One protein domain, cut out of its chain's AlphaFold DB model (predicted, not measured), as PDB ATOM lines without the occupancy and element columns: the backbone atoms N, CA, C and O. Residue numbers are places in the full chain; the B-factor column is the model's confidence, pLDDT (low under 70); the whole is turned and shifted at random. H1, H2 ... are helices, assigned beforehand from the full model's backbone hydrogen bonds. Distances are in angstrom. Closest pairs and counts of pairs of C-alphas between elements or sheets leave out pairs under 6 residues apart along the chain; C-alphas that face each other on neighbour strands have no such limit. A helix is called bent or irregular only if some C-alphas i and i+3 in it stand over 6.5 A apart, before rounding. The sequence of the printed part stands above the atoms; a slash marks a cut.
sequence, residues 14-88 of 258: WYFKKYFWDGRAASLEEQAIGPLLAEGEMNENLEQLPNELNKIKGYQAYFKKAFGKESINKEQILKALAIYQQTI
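AT A GLANCE: This is residues 14 to 88 of the 258 residues of the protein "Cytochrome c peroxidase" of Arcicella rosea (UniProt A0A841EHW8). The printed part makes a wide arch, through H1, a long link, H2 and H3, and then folds back, so that H4 lies in the space between H1 at one end and H3 at the other. The arrangement is loosely made: H4 packs on H1, meets H2 with its first residues and is near H3, while residues 14 to 27, with no named element, form a loop beyond H1. The printed part has 75 residues with four named helices, in the order H1, H2, H3, H4, and no named strand; its class is all helix. It is only just compact, close to loose, with a radius of gyration of the C-alphas of 13.3 A, and the C-alphas span 38 by 28 by 16 A.

HOW THE PARTS SIT: After residues 14 to 27 comes H1, residues 28 to 37. It touches H4, residues 74 to 86, and the closest C-alphas, those of Glu 29 and Leu 78, are 5.0 A apart. H1 and H4 run opposite ways at a steep tilt of 65 degrees. H2, residues 49 to 53, is apart from H1. H2 and H4 only just touch, with 3 pairs of C-alphas within 8 A; H4 does so with residues 74 to 77 alone, and the closest C-alphas are those of Pro 50 and Lys 74, 5.9 A apart. H3, residues 57 to 67, touches no helix and is apart from H1. It is close to H2 but not clearly touching, the closest C-alphas being those of Leu 53 and Tyr 59, 6.4 A apart. H3 is also close to H4 but not clearly touching, the C-alphas of Phe 67 and Gln 76 being the closest at 7.6 A, and their lines stand about perpendicular, at 73 degrees. In H2, H3 and H4 every O i to N i+4 pair is within hydrogen-bond range; in H1 4 of 6 are.

IN THESE COORDINATES: H1 begins with C-alpha 28 at (3.676, 1.267, 10.170) and is 14.7 A long from first to last C-alpha. H1 is neither bent nor irregular, but only just: C-alphas 32 and 35 are 6.1 A apart. H2 has five residues. H3 is 15.3 A long and begins with C-alpha 57 at (29.796, -0.419, 13.405). H4, the longest helix with 13 residues, is 18.7 A long and ends with C-alpha 86 at (6.734, 4.127, 2.451).

THE WHOLE: The two C-alphas farthest apart are those of Asp 22 and Lys 57, 38.5 A, while the first and last printed C-alphas, those of Trp 14 and Ile 88, are 8.4 A apart. The printed part has no cut. The link from H1 to H2 is long, with 11 residues; that from H2 to H3 is tight, and that from H3 to H4 is short. The mean pLDDT of the printed part is 95.1, and no printed residue is under 70.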
ATOM      1  N   TRP A  14       1.999   3.111   2.516       91.69
ATOM      2  CA  TRP A  14       1.945   4.508   2.958       91.69
ATOM      3  C   TRP A  14       0.553   5.145   2.827       91.69
ATOM      4  O   TRP A  14       0.253   6.115   3.516       91.69
ATOM      5  N   TYR A  15      -0.304   4.614   1.949       91.00
ATOM      6  CA  TYR A  15      -1.656   5.125   1.725       91.00
ATOM      7  C   TYR A  15      -2.657   4.695   2.815       91.00
ATOM      8  O   TYR A  15      -3.750   5.260   2.918       91.00
ATOM      9  N   PHE A  16      -2.331   3.682   3.623       92.75
ATOM     10  CA  PHE A  16      -3.251   3.143   4.625       92.75
ATOM     11  C   PHE A  16      -3.086   3.806   5.993       92.75
ATOM     12  O   PHE A  16      -2.049   4.357   6.337       92.75
ATOM     13  N   LYS A  17      -4.142   3.710   6.806       93.06
ATOM     14  CA  LYS A  17      -4.139   4.115   8.226       93.06
ATOM     15  C   LYS A  17      -4.360   2.942   9.184       93.06
ATOM     16  O   LYS A  17      -4.334   3.110  10.396       93.06
ATOM     17  N   LYS A  18      -4.669   1.772   8.628       96.00
ATOM     18  CA  LYS A  18      -4.938   0.527   9.342       96.00
ATOM     19  C   LYS A  18      -4.246  -0.602   8.594       96.00
ATOM     20  O   LYS A  18      -4.435  -0.749   7.382       96.00
ATOM     21  N   TYR A  19      -3.438  -1.370   9.310       96.44
ATOM     22  CA  TYR A  19      -2.551  -2.380   8.739       96.44
ATOM     23  C   TYR A  19      -2.949  -3.790   9.169       96.44
ATOM     24  O   TYR A  19      -3.723  -3.968  10.108       96.44
ATOM     25  N   PHE A  20      -2.409  -4.787   8.460       96.44
ATOM     26  CA  PHE A  20      -2.885  -6.174   8.441       96.44
ATOM     27  C   PHE A  20      -4.296  -6.339   7.847       96.44
ATOM     28  O   PHE A  20      -4.974  -5.376   7.486       96.44
ATOM     29  N   TRP A  21      -4.722  -7.595   7.702       97.44
ATOM     30  CA  TRP A  21      -6.035  -7.971   7.171       97.44
ATOM     31  C   TRP A  21      -7.207  -7.554   8.071       97.44
ATOM     32  O   TRP A  21      -8.289  -7.275   7.565       97.44
ATOM     33  N   ASP A  22      -6.994  -7.494   9.384       97.44
ATOM     34  CA  ASP A  22      -7.985  -7.124  10.407       97.44
ATOM     35  C   ASP A  22      -7.838  -5.680  10.903       97.44
ATOM     36  O   ASP A  22      -8.612  -5.243  11.745       97.44
ATOM     37  N   GLY A  23      -6.867  -4.920  10.389       97.00
ATOM     38  CA  GLY A  23      -6.707  -3.514  10.749       97.00
ATOM     39  C   GLY A  23      -6.165  -3.264  12.154       97.00
ATOM     40  O   GLY A  23      -6.315  -2.146  12.646       97.00
ATOM     41  N   ARG A  24      -5.572  -4.265  12.817       96.88
ATOM     42  CA  ARG A  24      -5.185  -4.151  14.234       96.88
ATOM     43  C   ARG A  24      -4.125  -3.091  14.533       96.88
ATOM     44  O   ARG A  24      -4.148  -2.543  15.622       96.88
ATOM     45  N   ALA A  25      -3.246  -2.780  13.579       97.19
ATOM     46  CA  ALA A  25      -2.207  -1.763  13.758       97.19
ATOM     47  C   ALA A  25      -2.622  -0.421  13.136       97.19
ATOM     48  O   ALA A  25      -3.164  -0.389  12.026       97.19
ATOM     49  N   ALA A  26      -2.358   0.684  13.837       95.94
ATOM     50  CA  ALA A  26      -2.710   2.050  13.446       95.94
ATOM     51  C   ALA A  26      -1.558   2.827  12.778       95.94
ATOM     52  O   ALA A  26      -1.805   3.851  12.139       95.94
ATOM     53  N   SER A  27      -0.319   2.344  12.876       96.50
ATOM     54  CA  SER A  27       0.854   2.905  12.190       96.50
ATOM     55  C   SER A  27       1.739   1.810  11.584       96.50
ATOM     56  O   SER A  27       1.568   0.627  11.884       96.50
ATOM     57  N   LEU A  28       2.680   2.197  10.717       96.31
ATOM     58  CA  LEU A  28       3.676   1.267  10.170       96.31
ATOM     59  C   LEU A  28       4.662   0.811  11.243       96.31
ATOM     60  O   LEU A  28       5.058  -0.349  11.259       96.31
ATOM     61  N   GLU A  29       5.006   1.696  12.175       96.44
ATOM     62  CA  GLU A  29       5.830   1.373  13.333       96.44
ATOM     63  C   GLU A  29       5.154   0.306  14.203       96.44
ATOM     64  O   GLU A  29       5.788  -0.678  14.573       96.44
ATOM     65  N   GLU A  30       3.851   0.449  14.473       96.31
ATOM     66  CA  GLU A  30       3.071  -0.554  15.205       96.31
ATOM     67  C   GLU A  30       2.927  -1.853  14.401       96.31
ATOM     68  O   GLU A  30       3.032  -2.949  14.950       96.31
ATOM     69  N   GLN A  31       2.739  -1.749  13.082       96.31
ATOM     70  CA  GLN A  31       2.683  -2.912  12.201       96.31
ATOM     71  C   GLN A  31       3.986  -3.713  12.253       96.31
ATOM     72  O   GLN A  31       3.913  -4.936  12.340       96.31
ATOM     73  N   ALA A  32       5.144  -3.048  12.224       95.81
ATOM     74  CA  ALA A  32       6.462  -3.681  12.218       95.81
ATOM     75  C   ALA A  32       6.761  -4.468  13.505       95.81
ATOM     76  O   ALA A  32       7.459  -5.477  13.445       95.81
ATOM     77  N   ILE A  33       6.190  -4.069  14.648       95.88
ATOM     78  CA  ILE A  33       6.328  -4.795  15.923       95.88
ATOM     79  C   ILE A  33       5.781  -6.226  15.815       95.88
ATOM     80  O   ILE A  33       6.397  -7.152  16.334       95.88
ATOM     81  N   GLY A  34       4.645  -6.408  15.132       92.19
ATOM     82  CA  GLY A  34       3.966  -7.701  15.001       92.19
ATOM     83  C   GLY A  34       4.874  -8.833  14.497       92.19
ATOM     84  O   GLY A  34       5.110  -9.772  15.257       92.19
ATOM     85  N   PRO A  35       5.406  -8.750  13.262       93.88
ATOM     86  CA  PRO A  35       6.253  -9.796  12.701       93.88
ATOM     87  C   PRO A  35       7.608  -9.928  13.374       93.88
ATOM     88  O   PRO A  35       8.141 -11.034  13.393       93.88
ATOM     89  N   LEU A  36       8.138  -8.847  13.961       95.00
ATOM     90  CA  LEU A  36       9.357  -8.930  14.759       95.00
ATOM     91  C   LEU A  36       9.134  -9.843  15.972       95.00
ATOM     92  O   LEU A  36       9.900 -10.772  16.160       95.00
ATOM     93  N   LEU A  37       8.061  -9.650  16.745       93.56
ATOM     94  CA  LEU A  37       7.827 -10.415  17.980       93.56
ATOM     95  C   LEU A  37       7.207 -11.806  17.785       93.56
ATOM     96  O   LEU A  37       7.312 -12.645  18.675       93.56
ATOM     97  N   ALA A  38       6.478 -12.047  16.696       92.56
ATOM     98  CA  ALA A  38       5.675 -13.261  16.578       92.56
ATOM     99  C   ALA A  38       6.542 -14.526  16.417       92.56
ATOM    100  O   ALA A  38       7.345 -14.621  15.490       92.56
ATOM    101  N   GLU A  39       6.301 -15.540  17.261       90.62
ATOM    102  CA  GLU A  39       7.009 -16.838  17.252       90.62
ATOM    103  C   GLU A  39       6.919 -17.558  15.895       90.62
ATOM    104  O   GLU A  39       7.858 -18.206  15.440       90.62
ATOM    105  N   GLY A  40       5.777 -17.418  15.215       89.25
ATOM    106  CA  GLY A  40       5.553 -17.976  13.881       89.25
ATOM    107  C   GLY A  40       6.133 -17.149  12.728       89.25
ATOM    108  O   GLY A  40       5.936 -17.545  11.579       89.25
ATOM    109  N   GLU A  41       6.775 -16.011  13.012       93.75
ATOM    110  CA  GLU A  41       7.374 -15.098  12.031       93.75
ATOM    111  C   GLU A  41       8.879 -14.929  12.307       93.75
ATOM    112  O   GLU A  41       9.639 -15.833  11.961       93.75
ATOM    113  N   MET A  42       9.334 -13.811  12.889       94.75
ATOM    114  CA  MET A  42      10.767 -13.585  13.153       94.75
ATOM    115  C   MET A  42      11.212 -14.007  14.558       94.75
ATOM    116  O   MET A  42      12.393 -14.287  14.738       94.75
ATOM    117  N   ASN A  43      10.290 -14.089  15.526       94.88
ATOM    118  CA  ASN A  43      10.565 -14.471  16.918       94.88
ATOM    119  C   ASN A  43      11.728 -13.690  17.576       94.88
ATOM    120  O   ASN A  43      12.544 -14.252  18.307       94.88
ATOM    121  N   GLU A  44      11.819 -12.399  17.276       94.94
ATOM    122  CA  GLU A  44      12.863 -11.488  17.735       94.94
ATOM    123  C   GLU A  44      12.582 -10.962  19.150       94.94
ATOM    124  O   GLU A  44      11.431 -10.750  19.543       94.94
ATOM    125  N   ASN A  45      13.638 -10.649  19.906       95.00
ATOM    126  CA  ASN A  45      13.515  -9.921  21.163       95.00
ATOM    127  C   ASN A  45      13.709  -8.417  20.928       95.00
ATOM    128  O   ASN A  45      14.829  -7.908  20.898       95.00
ATOM    129  N   LEU A  46      12.602  -7.673  20.832       92.50
ATOM    130  CA  LEU A  46      12.649  -6.230  20.567       92.50
ATOM    131  C   LEU A  46      13.402  -5.396  21.614       92.50
ATOM    132  O   LEU A  46      13.820  -4.285  21.292       92.50
ATOM    133  N   GLU A  47      13.575  -5.895  22.837       94.19
ATOM    134  CA  GLU A  47      14.354  -5.201  23.868       94.19
ATOM    135  C   GLU A  47      15.864  -5.438  23.703       94.19
ATOM    136  O   GLU A  47      16.668  -4.604  24.114       94.19
ATOM    137  N   GLN A  48      16.268  -6.542  23.060       95.88
ATOM    138  CA  GLN A  48      17.675  -6.849  22.767       95.88
ATOM    139  C   GLN A  48      18.123  -6.386  21.382       95.88
ATOM    140  O   GLN A  48      19.298  -6.053  21.213       95.88
ATOM    141  N   LEU A  49      17.204  -6.269  20.423       95.69
ATOM    142  CA  LEU A  49      17.502  -5.853  19.053       95.69
ATOM    143  C   LEU A  49      18.351  -4.562  18.963       95.69
ATOM    144  O   LEU A  49      19.311  -4.538  18.188       95.69
ATOM    145  N   PRO A  50      18.109  -3.497  19.762       97.06
ATOM    146  CA  PRO A  50      19.001  -2.340  19.769       97.06
ATOM    147  C   PRO A  50      20.438  -2.684  20.174       97.06
ATOM    148  O   PRO A  50      21.379  -2.185  19.558       97.06
ATOM    149  N   ASN A  51      20.638  -3.542  21.179       96.56
ATOM    150  CA  ASN A  51      21.974  -3.948  21.630       96.56
ATOM    151  C   ASN A  51      22.717  -4.731  20.547       96.56
ATOM    152  O   ASN A  51      23.929  -4.591  20.407       96.56
ATOM    153  N   GLU A  52      22.002  -5.548  19.782       95.62
ATOM    154  CA  GLU A  52      22.563  -6.307  18.667       95.62
ATOM    155  C   GLU A  52      23.005  -5.392  17.529       95.62
ATOM    156  O   GLU A  52      24.158  -5.454  17.105       95.62
ATOM    157  N   LEU A  53      22.140  -4.467  17.101       96.06
ATOM    158  CA  LEU A  53      22.483  -3.511  16.046       96.06
ATOM    159  C   LEU A  53      23.605  -2.555  16.473       96.06
ATOM    160  O   LEU A  53      24.458  -2.216  15.655       96.06
ATOM    161  N   ASN A  54      23.666  -2.166  17.752       96.62
ATOM    162  CA  ASN A  54      24.767  -1.356  18.281       96.62
ATOM    163  C   ASN A  54      26.118  -2.097  18.285       96.62
ATOM    164  O   ASN A  54      27.138  -1.436  18.443       96.62
ATOM    165  N   LYS A  55      26.185  -3.424  18.104       96.38
ATOM    166  CA  LYS A  55      27.473  -4.141  17.966       96.38
ATOM    167  C   LYS A  55      28.067  -4.033  16.556       96.38
ATOM    168  O   LYS A  55      29.245  -4.333  16.380       96.38
ATOM    169  N   ILE A  56      27.279  -3.594  15.572       97.06
ATOM    170  CA  ILE A  56      27.651  -3.527  14.155       97.06
ATOM    171  C   ILE A  56      28.006  -2.077  13.811       97.06
ATOM    172  O   ILE A  56      27.135  -1.203  13.733       97.06
ATOM    173  N   LYS A  57      29.297  -1.796  13.597       95.44
ATOM    174  CA  LYS A  57      29.796  -0.419  13.405       95.44
ATOM    175  C   LYS A  57      29.177   0.255  12.184       95.44
ATOM    176  O   LYS A  57      28.863   1.445  12.236       95.44
ATOM    177  N   GLY A  58      28.965  -0.482  11.093       96.25
ATOM    178  CA  GLY A  58      28.339   0.097   9.911       96.25
ATOM    179  C   GLY A  58      26.880   0.518  10.148       96.25
ATOM    180  O   GLY A  58      26.469   1.559   9.632       96.25
ATOM    181  N   TYR A  59      26.115  -0.190  10.993       96.88
ATOM    182  CA  TYR A  59      24.775   0.275  11.375       96.88
ATOM    183  C   TYR A  59      24.837   1.551  12.216       96.88
ATOM    184  O   TYR A  59      24.096   2.486  11.921       96.88
ATOM    185  N   GLN A  60      25.749   1.656  13.188       95.88
ATOM    186  CA  GLN A  60      25.915   2.890  13.974       95.88
ATOM    187  C   GLN A  60      26.151   4.113  13.071       95.88
ATOM    188  O   GLN A  60      25.532   5.162  13.260       95.88
ATOM    189  N   ALA A  61      26.990   3.970  12.038       95.62
ATOM    190  CA  ALA A  61      27.249   5.033  11.067       95.62
ATOM    191  C   ALA A  61      25.989   5.423  10.269       95.62
ATOM    192  O   ALA A  61      25.714   6.614  10.084       95.62
ATOM    193  N   TYR A  62      25.188   4.446   9.829       95.44
ATOM    194  CA  TYR A  62      23.923   4.709   9.138       95.44
ATOM    195  C   TYR A  62      22.887   5.387  10.040       95.44
ATOM    196  O   TYR A  62      22.262   6.363   9.618       95.44
ATOM    197  N   PHE A  63      22.745   4.946  11.291       96.50
ATOM    198  CA  PHE A  63      21.831   5.569  12.250       96.50
ATOM    199  C   PHE A  63      22.283   6.979  12.644       96.50
ATOM    200  O   PHE A  63      21.447   7.882  12.697       96.50
ATOM    201  N   LYS A  64      23.592   7.231  12.781       96.31
ATOM    202  CA  LYS A  64      24.127   8.589  12.962       96.31
ATOM    203  C   LYS A  64      23.755   9.497  11.798       96.31
ATOM    204  O   LYS A  64      23.321  10.623  12.020       96.31
ATOM    205  N   LYS A  65      23.889   9.011  10.562       96.50
ATOM    206  CA  LYS A  65      23.528   9.779   9.364       96.50
ATOM    207  C   LYS A  65      22.024  10.067   9.288       96.50
ATOM    208  O   LYS A  65      21.648  11.163   8.890       96.50
ATOM    209  N   ALA A  66      21.178   9.108   9.659       96.25
ATOM    210  CA  ALA A  66      19.723   9.240   9.574       96.25
ATOM    211  C   ALA A  66      19.099  10.025  10.745       96.25
ATOM    212  O   ALA A  66      18.114  10.734  10.550       96.25
ATOM    213  N   PHE A  67      19.656   9.908  11.955       96.25
ATOM    214  CA  PHE A  67      19.047  10.403  13.199       96.25
ATOM    215  C   PHE A  67      19.950  11.328  14.030       96.25
ATOM    216  O   PHE A  67      19.537  11.791  15.093       96.25
ATOM    217  N   GLY A  68      21.185  11.588  13.594       94.38
ATOM    218  CA  GLY A  68      22.144  12.454  14.289       94.38
ATOM    219  C   GLY A  68      22.807  11.836  15.526       94.38
ATOM    220  O   GLY A  68      23.587  12.513  16.193       94.38
ATOM    221  N   LYS A  69      22.520  10.568  15.852       90.06
ATOM    222  CA  LYS A  69      23.067   9.849  17.016       90.06
ATOM    223  C   LYS A  69      23.557   8.460  16.614       90.06
ATOM    224  O   LYS A  69      22.887   7.785  15.844       90.06
ATOM    225  N   GLU A  70      24.696   8.044  17.161       80.56
ATOM    226  CA  GLU A  70      25.259   6.701  16.931       80.56
ATOM    227  C   GLU A  70      24.536   5.615  17.732       80.56
ATOM    228  O   GLU A  70      24.431   4.487  17.263       80.56
ATOM    229  N   SER A  71      24.013   5.957  18.915       91.56
ATOM    230  CA  SER A  71      23.260   5.023  19.753       91.56
ATOM    231  C   SER A  71      21.939   4.653  19.082       91.56
ATOM    232  O   SER A  71      21.062   5.513  18.943       91.56
ATOM    233  N   ILE A  72      21.801   3.382  18.711       96.81
ATOM    234  CA  ILE A  72      20.593   2.825  18.097       96.81
ATOM    235  C   ILE A  72      19.588   2.475  19.195       96.81
ATOM    236  O   ILE A  72      19.951   1.814  20.168       96.81
ATOM    237  N   ASN A  73      18.329   2.886  19.042       95.88
ATOM    238  CA  ASN A  73      17.227   2.485  19.917       95.88
ATOM    239  C   ASN A  73      16.041   1.896  19.136       95.88
ATOM    240  O   ASN A  73      15.986   1.945  17.904       95.88
ATOM    241  N   LYS A  74      15.082   1.329  19.872       96.12
ATOM    242  CA  LYS A  74      13.895   0.661  19.327       96.12
ATOM    243  C   LYS A  74      13.062   1.590  18.444       96.12
ATOM    244  O   LYS A  74      12.654   1.200  17.353       96.12
ATOM    245  N   GLU A  75      12.849   2.829  18.875       95.62
ATOM    246  CA  GLU A  75      12.045   3.814  18.150       95.62
ATOM    247  C   GLU A  75      12.661   4.151  16.788       95.62
ATOM    248  O   GLU A  75      11.950   4.237  15.787       95.62
ATOM    249  N   GLN A  76      13.985   4.311  16.725       96.94
ATOM    250  CA  GLN A  76      14.698   4.579  15.477       96.94
ATOM    251  C   GLN A  76      14.620   3.394  14.512       96.94
ATOM    252  O   GLN A  76      14.457   3.614  13.314       96.94
ATOM    253  N   ILE A  77      14.704   2.154  15.011       97.00
ATOM    254  CA  ILE A  77      14.587   0.941  14.185       97.00
ATOM    255  C   ILE A  77      13.200   0.877  13.543       97.00
ATOM    256  O   ILE A  77      13.088   0.787  12.318       97.00
ATOM    257  N   LEU A  78      12.141   0.985  14.352       97.25
ATOM    258  CA  LEU A  78      10.761   0.941  13.864       97.25
ATOM    259  C   LEU A  78      10.480   2.084  12.883       97.25
ATOM    260  O   LEU A  78       9.878   1.865  11.834       97.25
ATOM    261  N   LYS A  79      10.983   3.290  13.173       97.19
ATOM    262  CA  LYS A  79      10.849   4.449  12.286       97.19
ATOM    263  C   LYS A  79      11.609   4.274  10.970       97.19
ATOM    264  O   LYS A  79      11.090   4.650   9.921       97.19
ATOM    265  N   ALA A  80      12.815   3.707  10.993       97.00
ATOM    266  CA  ALA A  80      13.580   3.423   9.779       97.00
ATOM    267  C   ALA A  80      12.851   2.407   8.883       97.00
ATOM    268  O   ALA A  80      12.734   2.637   7.677       97.00
ATOM    269  N   LEU A  81      12.298   1.340   9.473       96.56
ATOM    270  CA  LEU A  81      11.467   0.362   8.764       96.56
ATOM    271  C   LEU A  81      10.220   1.017   8.162       96.56
ATOM    272  O   LEU A  81       9.973   0.864   6.967       96.56
ATOM    273  N   ALA A  82       9.482   1.794   8.959       96.56
ATOM    274  CA  ALA A  82       8.282   2.492   8.513       96.56
ATOM    275  C   ALA A  82       8.570   3.449   7.344       96.56
ATOM    276  O   ALA A  82       7.851   3.439   6.347       96.56
ATOM    277  N   ILE A  83       9.645   4.240   7.418       96.12
ATOM    278  CA  ILE A  83      10.046   5.149   6.334       96.12
ATOM    279  C   ILE A  83      10.441   4.362   5.084       96.12
ATOM    280  O   ILE A  83       9.988   4.696   3.990       96.12
ATOM    281  N   TYR A  84      11.245   3.304   5.221       95.81
ATOM    282  CA  TYR A  84      11.627   2.476   4.077       95.81
ATOM    283  C   TYR A  84      10.400   1.866   3.395       95.81
ATOM    284  O   TYR A  84      10.262   1.947   2.175       95.81
ATOM    285  N   GLN A  85       9.464   1.330   4.174       95.56
ATOM    286  CA  GLN A  85       8.215   0.777   3.669       95.56
ATOM    287  C   GLN A  85       7.386   1.795   2.867       95.56
ATOM    288  O   GLN A  85       6.760   1.422   1.876       95.56
ATOM    289  N   GLN A  86       7.419   3.084   3.224       95.00
ATOM    290  CA  GLN A  86       6.734   4.127   2.451       95.00
ATOM    291  C   GLN A  86       7.330   4.331   1.050       95.00
ATOM    292  O   GLN A  86       6.626   4.778   0.147       95.00
ATOM    293  N   THR A  87       8.596   3.958   0.839       94.06
ATOM    294  CA  THR A  87       9.251   4.035  -0.478       94.06
ATOM    295  C   THR A  87       8.835   2.906  -1.425       94.06
ATOM    296  O   THR A  87       9.058   2.993  -2.634       94.06
ATOM    297  N   ILE A  88       8.204   1.850  -0.901       93.62
ATOM    298  CA  ILE A  88       7.762   0.694  -1.682       93.62
ATOM    299  C   ILE A  88       6.452   1.063  -2.378       93.62
ATOM    300  O   ILE A  88       5.360   0.823  -1.870       93.62
TER     301      ILE A  88